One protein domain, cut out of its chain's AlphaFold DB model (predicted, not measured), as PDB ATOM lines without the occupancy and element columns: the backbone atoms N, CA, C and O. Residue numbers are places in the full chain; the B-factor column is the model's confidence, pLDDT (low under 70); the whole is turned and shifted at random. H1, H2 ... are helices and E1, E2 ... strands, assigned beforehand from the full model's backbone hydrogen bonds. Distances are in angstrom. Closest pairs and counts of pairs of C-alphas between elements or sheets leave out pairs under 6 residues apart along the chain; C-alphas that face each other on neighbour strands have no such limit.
ATOM      1  N   ILE A 182     137.977  29.848 104.478       86.19
ATOM      2  CA  ILE A 182     137.925  30.040 103.034       86.19
ATOM      3  C   ILE A 182     136.586  29.502 102.536       86.19
ATOM      4  O   ILE A 182     136.200  28.384 102.873       86.19
ATOM      5  N   ASP A 183     135.896  30.273 101.707       88.19
ATOM      6  CA  ASP A 183     134.657  29.871 101.056       88.19
ATOM      7  C   ASP A 183     134.932  29.404  99.625       88.19
ATOM      8  O   ASP A 183     135.441  30.147  98.790       88.19
ATOM      9  N   LEU A 184     134.569  28.166  99.306       88.81
ATOM     10  CA  LEU A 184     134.434  27.710  97.928       88.81
ATOM     11  C   LEU A 184     133.015  28.023  97.475       88.81
ATOM     12  O   LEU A 184     132.067  27.452  98.004       88.81
ATOM     13  N   VAL A 185     132.867  28.895  96.485       89.94
ATOM     14  CA  VAL A 185     131.574  29.360  95.981       89.94
ATOM     15  C   VAL A 185     131.398  28.924  94.531       89.94
ATOM     16  O   VAL A 185     132.258  29.163  93.680       89.94
ATOM     17  N   PHE A 186     130.265  28.293  94.247       88.25
ATOM     18  CA  PHE A 186     129.815  27.934  92.914       88.25
ATOM     19  C   PHE A 186     128.797  28.950  92.398       88.25
ATOM     20  O   PHE A 186     127.704  29.102  92.945       88.25
ATOM     21  N   ASP A 187     129.142  29.608  91.296       87.56
ATOM     22  CA  ASP A 187     128.218  30.447  90.546       87.56
ATOM     23  C   ASP A 187     127.480  29.600  89.501       87.56
ATOM     24  O   ASP A 187     128.085  29.043  88.580       87.56
ATOM     25  N   LYS A 188     126.151  29.509  89.634       84.81
ATOM     26  CA  LYS A 188     125.289  28.738  88.728       84.81
ATOM     27  C   LYS A 188     125.112  29.402  87.360       84.81
ATOM     28  O   LYS A 188     124.913  28.680  86.384       84.81
ATOM     29  N   ALA A 189     125.154  30.733  87.281       84.19
ATOM     30  CA  ALA A 189     125.001  31.459  86.021       84.19
ATOM     31  C   ALA A 189     126.229  31.238  85.135       84.19
ATOM     32  O   ALA A 189     126.097  30.867  83.970       84.19
ATOM     33  N   ASP A 190     127.412  31.346  85.738       83.12
ATOM     34  CA  ASP A 190     128.688  31.220  85.036       83.12
ATOM     35  C   ASP A 190     129.272  29.799  85.076       83.12
ATOM     36  O   ASP A 190     130.354  29.572  84.535       83.12
ATOM     37  N   ARG A 191     128.610  28.846  85.750       86.31
ATOM     38  CA  ARG A 191     129.100  27.473  86.018       86.31
ATOM     39  C   ARG A 191     130.552  27.449  86.508       86.31
ATOM     40  O   ARG A 191     131.353  26.610  86.085       86.31
ATOM     41  N   THR A 192     130.896  28.408  87.361       89.88
ATOM     42  CA  THR A 192     132.275  28.697  87.771       89.88
ATOM     43  C   THR A 192     132.447  28.435  89.257       89.88
ATOM     44  O   THR A 192     131.639  28.878  90.069       89.88
ATOM     45  N   TRP A 193     133.522  27.741  89.613       91.06
ATOM     46  CA  TRP A 193     133.978  27.589  90.988       91.06
ATOM     47  C   TRP A 193     135.014  28.656  91.314       91.06
ATOM     48  O   TRP A 193     135.976  28.844  90.567       91.06
ATOM     49  N   SER A 194     134.823  29.336  92.439       89.62
ATOM     50  CA  SER A 194     135.734  30.354  92.956       89.62
ATOM     51  C   SER A 194     136.062  30.084  94.416       89.62
ATOM     52  O   SER A 194     135.260  29.514  95.149       89.62
ATOM     53  N   VAL A 195     137.246  30.509  94.830       89.62
ATOM     54  CA  VAL A 195     137.704  30.509  96.215       89.62
ATOM     55  C   VAL A 195     137.686  31.944  96.710       89.62
ATOM     56  O   VAL A 195     138.255  32.825  96.071       89.62
ATOM     57  N   VAL A 196     137.025  32.173  97.834       88.12
ATOM     58  CA  VAL A 196     136.873  33.473  98.477       88.12
ATOM     59  C   VAL A 196     137.524  33.397  99.852       88.12
ATOM     60  O   VAL A 196     137.200  32.525 100.654       88.12
ATOM     61  N   SER A 197     138.464  34.295 100.116       85.62
ATOM     62  CA  SER A 197     139.120  34.442 101.413       85.62
ATOM     63  C   SER A 197     139.022  35.910 101.811       85.62
ATOM     64  O   SER A 197     139.719  36.758 101.252       85.62
ATOM     65  N   GLY A 198     138.103  36.230 102.725       81.50
ATOM     66  CA  GLY A 198     137.756  37.620 103.035       81.50
ATOM     67  C   GLY A 198     137.229  38.360 101.798       81.50
ATOM     68  O   GLY A 198     136.293  37.894 101.154       81.50
ATOM     69  N   ASP A 199     137.857  39.485 101.448       77.50
ATOM     70  CA  ASP A 199     137.469  40.320 100.297       77.50
ATOM     71  C   ASP A 199     138.126  39.892  98.970       77.50
ATOM     72  O   ASP A 199     137.838  40.459  97.912       77.50
ATOM     73  N   GLN A 200     139.028  38.906  98.995       82.44
ATOM     74  CA  GLN A 200     139.705  38.417  97.795       82.44
ATOM     75  C   GLN A 200     138.990  37.188  97.242       82.44
ATOM     76  O   GLN A 200     138.754  36.214  97.956       82.44
ATOM     77  N   SER A 201     138.668  37.222  95.947       84.06
ATOM     78  CA  SER A 201     138.089  36.088  95.226       84.06
ATOM     79  C   SER A 201     138.972  35.689  94.048       84.06
ATOM     80  O   SER A 201     139.399  36.527  93.252       84.06
ATOM     81  N   HIS A 202     139.238  34.391  93.933       86.12
ATOM     82  CA  HIS A 202     140.022  33.797  92.859       86.12
ATOM     83  C   HIS A 202     139.208  32.696  92.190       86.12
ATOM     84  O   HIS A 202     138.738  31.765  92.842       86.12
ATOM     85  N   ARG A 203     139.030  32.789  90.871       89.62
ATOM     86  CA  ARG A 203     138.362  31.737  90.099       89.62
ATOM     87  C   ARG A 203     139.281  30.521  90.013       89.62
ATOM     88  O   ARG A 203     140.478  30.682  89.805       89.62
ATOM     89  N   LEU A 204     138.722  29.323  90.167       89.44
ATOM     90  CA  LEU A 204     139.447  28.060  90.027       89.44
ATOM     91  C   LEU A 204     139.226  27.457  88.647       89.44
ATOM     92  O   LEU A 204     140.170  27.232  87.896       89.44
ATOM     93  N   PHE A 205     137.966  27.198  88.305       90.44
ATOM     94  CA  PHE A 205     137.609  26.588  87.033       90.44
ATOM     95  C   PHE A 205     136.156  26.847  86.657       90.44
ATOM     96  O   PHE A 205     135.316  27.153  87.504       90.44
ATOM     97  N   ARG A 206     135.862  26.697  85.370       91.19
ATOM     98  CA  ARG A 206     134.536  26.833  84.781       91.19
ATOM     99  C   ARG A 206     134.208  25.610  83.937       91.19
ATOM    100  O   ARG A 206     135.004  25.192  83.095       91.19
ATOM    101  N   PHE A 207     133.003  25.081  84.120       87.06
ATOM    102  CA  PHE A 207     132.482  24.038  83.245       87.06
ATOM    103  C   PHE A 207     132.050  24.623  81.902       87.06
ATOM    104  O   PHE A 207     131.338  25.627  81.851       87.06
ATOM    105  N   THR A 208     132.456  23.971  80.816       86.69
ATOM    106  CA  THR A 208     132.005  24.328  79.468       86.69
ATOM    107  C   THR A 208     130.707  23.594  79.112       86.69
ATOM    108  O   THR A 208     130.183  22.798  79.892       86.69
ATOM    109  N   GLU A 209     130.134  23.883  77.941       81.94
ATOM    110  CA  GLU A 209     128.988  23.118  77.423       81.94
ATOM    111  C   GLU A 209     129.373  21.705  76.972       81.94
ATOM    112  O   GLU A 209     128.511  20.833  76.866       81.94
ATOM    113  N   LYS A 210     130.662  21.468  76.722       76.88
ATOM    114  CA  LYS A 210     131.183  20.147  76.403       76.88
ATOM    115  C   LYS A 210     131.434  19.388  77.701       76.88
ATOM    116  O   LYS A 210     132.118  19.884  78.591       76.88
ATOM    117  N   CYS A 211     130.923  18.164  77.788       71.94
ATOM    118  CA  CYS A 211     131.046  17.336  78.990       71.94
ATOM    119  C   CYS A 211     132.488  16.912  79.315       71.94
ATOM    120  O   CYS A 211     132.750  16.560  80.460       71.94
ATOM    121  N   ASP A 212     133.401  16.970  78.339       82.81
ATOM    122  CA  ASP A 212     134.756  16.414  78.446       82.81
ATOM    123  C   ASP A 212     135.851  17.492  78.586       82.81
ATOM    124  O   ASP A 212     137.035  17.169  78.636       82.81
ATOM    125  N   GLU A 213     135.484  18.778  78.656       85.81
ATOM    126  CA  GLU A 213     136.419  19.915  78.710       85.81
ATOM    127  C   GLU A 213     136.063  20.884  79.853       85.81
ATOM    128  O   GLU A 213     134.907  21.289  80.028       85.81
ATOM    129  N   VAL A 214     137.076  21.318  80.608       90.81
ATOM    130  CA  VAL A 214     136.961  22.300  81.695       90.81
ATOM    131  C   VAL A 214     137.975  23.417  81.480       90.81
ATOM    132  O   VAL A 214     139.142  23.164  81.191       90.81
ATOM    133  N   VAL A 215     137.549  24.667  81.656       91.50
ATOM    134  CA  VAL A 215     138.463  25.814  81.632       91.50
ATOM    135  C   VAL A 215     139.011  26.019  83.037       91.50
ATOM    136  O   VAL A 215     138.252  26.308  83.958       91.50
ATOM    137  N   MET A 216     140.319  25.867  83.201       90.25
ATOM    138  CA  MET A 216     141.029  26.108  84.456       90.25
ATOM    139  C   MET A 216     141.639  27.511  84.459       90.25
ATOM    140  O   MET A 216     142.210  27.943  83.457       90.25
ATOM    141  N   TYR A 217     141.559  28.196  85.594       89.56
ATOM    142  CA  TYR A 217     142.222  29.474  85.839       89.56
ATOM    143  C   TYR A 217     143.579  29.225  86.501       89.56
ATOM    144  O   TYR A 217     143.674  28.551  87.526       89.56
ATOM    145  N   LEU A 218     144.647  29.742  85.896       87.00
ATOM    146  CA  LEU A 218     146.008  29.605  86.397       87.00
ATOM    147  C   LEU A 218     146.313  30.715  87.419       87.00
ATOM    148  O   LEU A 218     145.672  31.769  87.393       87.00
ATOM    149  N   PRO A 219     147.320  30.528  88.297       79.94
ATOM    150  CA  PRO A 219     147.699  31.532  89.300       79.94
ATOM    151  C   PRO A 219     148.113  32.891  88.716       79.94
ATOM    152  O   PRO A 219     148.065  33.901  89.408       79.94
ATOM    153  N   ASP A 220     148.512  32.922  87.443       79.81
ATOM    154  CA  ASP A 220     148.875  34.135  86.705       79.81
ATOM    155  C   ASP A 220     147.668  34.842  86.051       79.81
ATOM    156  O   ASP A 220     147.839  35.832  85.340       79.81
ATOM    157  N   GLY A 221     146.452  34.336  86.274       79.38
ATOM    158  CA  GLY A 221     145.207  34.872  85.730       79.38
ATOM    159  C   GLY A 221     144.879  34.415  84.308       79.38
ATOM    160  O   GLY A 221     143.853  34.832  83.769       79.38
ATOM    161  N   ARG A 222     145.705  33.565  83.680       86.12
ATOM    162  CA  ARG A 222     145.396  32.994  82.361       86.12
ATOM    163  C   ARG A 222     144.418  31.832  82.468       86.12
ATOM    164  O   ARG A 222     144.331  31.156  83.486       86.12
ATOM    165  N   GLU A 223     143.710  31.576  81.377       90.31
ATOM    166  CA  GLU A 223     142.813  30.431  81.239       90.31
ATOM    167  C   GLU A 223     143.488  29.327  80.411       90.31
ATOM    168  O   GLU A 223     144.147  29.599  79.404       90.31
ATOM    169  N   MET A 224     143.308  28.071  80.815       89.00
ATOM    170  CA  MET A 224     143.723  26.895  80.052       89.00
ATOM    171  C   MET A 224     142.543  25.950  79.903       89.00
ATOM    172  O   MET A 224     141.924  25.557  80.890       89.00
ATOM    173  N   ASN A 225     142.248  25.553  78.667       91.31
ATOM    174  CA  ASN A 225     141.306  24.470  78.428       91.31
ATOM    175  C   ASN A 225     141.986  23.134  78.754       91.31
ATOM    176  O   ASN A 225     143.067  22.837  78.237       91.31
ATOM    177  N   VAL A 226     141.359  22.362  79.631       90.06
ATOM    178  CA  VAL A 226     141.843  21.078  80.115       90.06
ATOM    179  C   VAL A 226     140.792  20.025  79.807       90.06
ATOM    180  O   VAL A 226     139.665  20.078  80.294       90.06
ATOM    181  N   GLU A 227     141.183  19.038  79.007       89.12
ATOM    182  CA  GLU A 227     140.373  17.845  78.791       89.12
ATOM    183  C   GLU A 227     140.298  17.030  80.092       89.12
ATOM    184  O   GLU A 227     141.301  16.859  80.796       89.12
ATOM    185  N   LEU A 228     139.127  16.472  80.398       86.12
ATOM    186  CA  LEU A 228     138.888  15.566  81.524       86.12
ATOM    187  C   LEU A 228     139.464  14.161  81.251       86.12
ATOM    188  O   LEU A 228     138.811  13.135  81.420       86.12
ATOM    189  N   SER A 229     140.727  14.119  80.833       88.38
ATOM    190  CA  SER A 229     141.503  12.921  80.544       88.38
ATOM    191  C   SER A 229     142.774  12.882  81.402       88.38
ATOM    192  O   SER A 229     143.211  13.876  81.994       88.38
ATOM    193  N   ARG A 230     143.424  11.712  81.477       87.88
ATOM    194  CA  ARG A 230     144.737  11.592  82.144       87.88
ATOM    195  C   ARG A 230     145.786  12.508  81.502       87.88
ATOM    196  O   ARG A 230     146.647  13.029  82.200       87.88
ATOM    197  N   ALA A 231     145.705  12.702  80.185       89.50
ATOM    198  CA  ALA A 231     146.608  13.586  79.461       89.50
ATOM    199  C   ALA A 231     146.339  15.059  79.804       89.50
ATOM    200  O   ALA A 231     147.282  15.788  80.105       89.50
ATOM    201  N   GLY A 232     145.068  15.476  79.839       87.25
ATOM    202  CA  GLY A 232     144.692  16.846  80.194       87.25
ATOM    203  C   GLY A 232     145.086  17.219  81.625       87.25
ATOM    204  O   GLY A 232     145.731  18.244  81.843       87.25
ATOM    205  N   THR A 233     144.800  16.352  82.600       88.06
ATOM    206  CA  THR A 233     145.194  16.575  84.006       88.06
ATOM    207  C   THR A 233     146.714  16.662  84.194       88.06
ATOM    208  O   THR A 233     147.187  17.507  84.957       88.06
ATOM    209  N   LEU A 234     147.496  15.854  83.466       91.50
ATOM    210  CA  LEU A 234     148.960  15.935  83.480       91.50
ATOM    211  C   LEU A 234     149.469  17.237  82.846       91.50
ATOM    212  O   LEU A 234     150.357  17.877  83.406       91.50
ATOM    213  N   ALA A 235     148.898  17.647  81.711       89.88
ATOM    214  CA  ALA A 235     149.267  18.887  81.035       89.88
ATOM    215  C   ALA A 235     148.984  20.117  81.912       89.88
ATOM    216  O   ALA A 235     149.824  21.009  82.021       89.88
ATOM    217  N   PHE A 236     147.834  20.135  82.593       89.81
ATOM    218  CA  PHE A 236     147.500  21.184  83.554       89.81
ATOM    219  C   PHE A 236     148.491  21.220  84.719       89.81
ATOM    220  O   PHE A 236     149.037  22.276  85.037       89.81
ATOM    221  N   ARG A 237     148.788  20.060  85.318       89.38
ATOM    222  CA  ARG A 237     149.765  19.957  86.406       89.38
ATOM    223  C   ARG A 237     151.135  20.502  85.995       89.38
ATOM    224  O   ARG A 237     151.699  21.312  86.724       89.38
ATOM    225  N   GLN A 238     151.636  20.120  84.820       89.38
ATOM    226  CA  GLN A 238     152.908  20.624  84.289       89.38
ATOM    227  C   GLN A 238     152.890  22.144  84.075       89.38
ATOM    228  O   GLN A 238     153.884  22.818  84.346       89.38
ATOM    229  N   ALA A 239     151.767  22.703  83.615       87.69
ATOM    230  CA  ALA A 239     151.614  24.146  83.451       87.69
ATOM    231  C   ALA A 239     151.666  24.886  84.801       87.69
ATOM    232  O   ALA A 239     152.366  25.892  84.917       87.69
ATOM    233  N   VAL A 240     150.992  24.367  85.833       87.31
ATOM    234  CA  VAL A 240     151.001  24.946  87.189       87.31
ATOM    235  C   VAL A 240     152.376  24.815  87.856       87.31
ATOM    236  O   VAL A 240     152.878  25.787  88.420       87.31
ATOM    237  N   GLU A 241     153.028  23.653  87.756       86.94
ATOM    238  CA  GLU A 241     154.388  23.434  88.280       86.94
ATOM    239  C   GLU A 241     155.396  24.390  87.627       86.94
ATOM    240  O   GLU A 241     156.225  24.997  88.305       86.94
ATOM    241  N   LYS A 242     155.277  24.614  86.314       85.19
ATOM    242  CA  LYS A 242     156.111  25.588  85.608       85.19
ATOM    243  C   LYS A 242     155.904  27.006  86.148       85.19
ATOM    244  O   LYS A 242     156.879  27.714  86.375       85.19
ATOM    245  N   LEU A 243     154.657  27.434  86.349       81.25
ATOM    246  CA  LEU A 243     154.357  28.783  86.840       81.25
ATOM    247  C   LEU A 243     154.812  29.014  88.277       81.25
ATOM    248  O   LEU A 243     155.380  30.060  88.571       81.25
ATOM    249  N   THR A 244     154.589  28.040  89.154       77.44
ATOM    250  CA  THR A 244     155.029  28.123  90.553       77.44
ATOM    251  C   THR A 244     156.550  28.218  90.661       77.44
ATOM    252  O   THR A 244     157.043  29.007  91.461       77.44
ATOM    253  N   TYR A 245     157.296  27.518  89.798       75.12
ATOM    254  CA  TYR A 245     158.755  27.640  89.734       75.12
ATOM    255  C   TYR A 245     159.225  29.050  89.334       75.12
ATOM    256  O   TYR A 245     160.162  29.574  89.927       75.12
ATOM    257  N   PHE A 246     158.569  29.691  88.358       68.94
ATOM    258  CA  PHE A 246     158.932  31.051  87.926       68.94
ATOM    259  C   PHE A 246     158.423  32.162  88.857       68.94
ATOM    260  O   PHE A 246     158.952  33.264  88.799       68.94
ATOM    261  N   ALA A 247     157.417  31.898  89.693       64.62
ATOM    262  CA  ALA A 247     156.882  32.869  90.651       64.62
ATOM    263  C   ALA A 247     157.636  32.896  91.996       64.62
ATOM    264  O   ALA A 247     157.465  33.835  92.767       64.62
ATOM    265  N   ALA A 248     158.440  31.869  92.295       60.12
ATOM    266  CA  ALA A 248     159.162  31.717  93.562       60.12
ATOM    267  C   ALA A 248     160.610  32.255  93.541       60.12
ATOM    268  O   ALA A 248     161.348  32.030  94.501       60.12
ATOM    269  N   ASN A 249     161.026  32.928  92.462       44.62
ATOM    270  CA  ASN A 249     162.389  33.419  92.237       44.62
ATOM    271  C   ASN A 249     162.381  34.901  91.854       44.62
ATOM    272  O   ASN A 249     163.314  35.615  92.277       44.62
TER     273      ASN A 249
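This is residues 182 to 249 of the 249 residues of an uncharacterized protein of Tannerella forsythia KS16 (UniProt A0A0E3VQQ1). A strongly twisted wall of five antiparallel strands winds back and forth from E1 to E5, and the one long helix, H1, packs over one face at its E5 end, so that E1, E2 and E3 stay uncovered by it. The 68 printed residues hold five named strands and then one named helix, in the order E1 E2 E3 E4 E5 H1; the sheet's order is E1 - E2 - E3 - E4 - E5, and the class is mixed. The outline is flat, 32 by 32 by 16 A, and only just compact, close to loose, with a radius of gyration of the C-alphas of 12.9 A.

E1, residues 182 to 187, begins at C-alpha 182 (137.925, 30.040, 103.034). E2 is residues 192 to 197, and E3, residues 200 to 207, is the longest strand at 21.7 A. E4 is residues 213 to 217 and E5 residues 223 to 227. H1, residues 230 to 247, measures 25.9 A and ends at C-alpha 247 (156.882, 32.869, 90.651).

The strands form a meander, each the antiparallel neighbour of the one before, and each successive pair is a hairpin. E1 and E2 have N 183 and O 196 at 2.8 A, within hydrogen-bond range; so are N 195 and O 202 of E2 and E3, 2.8 A, N 206 and O 215 of E3 and E4, 2.8 A, and N 216 and O 224 of E4 and E5, 2.8 A. E1 and E5, the edge strands, are apart. H1 is on the sheet, making two layers, a helix on one face of a sheet, at a height of 9.0 A over the sheet. It lies over E5 and runs along the strands, at 7 degrees to E5 on the local plane. The closest C-alphas of E5 and H1, Val 226 and Gly 232, are 5.1 A apart. In H1 every O i to N i+4 pair is within hydrogen-bond range.

The C-alphas farthest apart, Glu 209 and Asn 249, are 38.0 A apart. The printed part has no cut, and its five links are tight. Mean pLDDT of the printed part is 84.8; residues 246 to 249 are under 70.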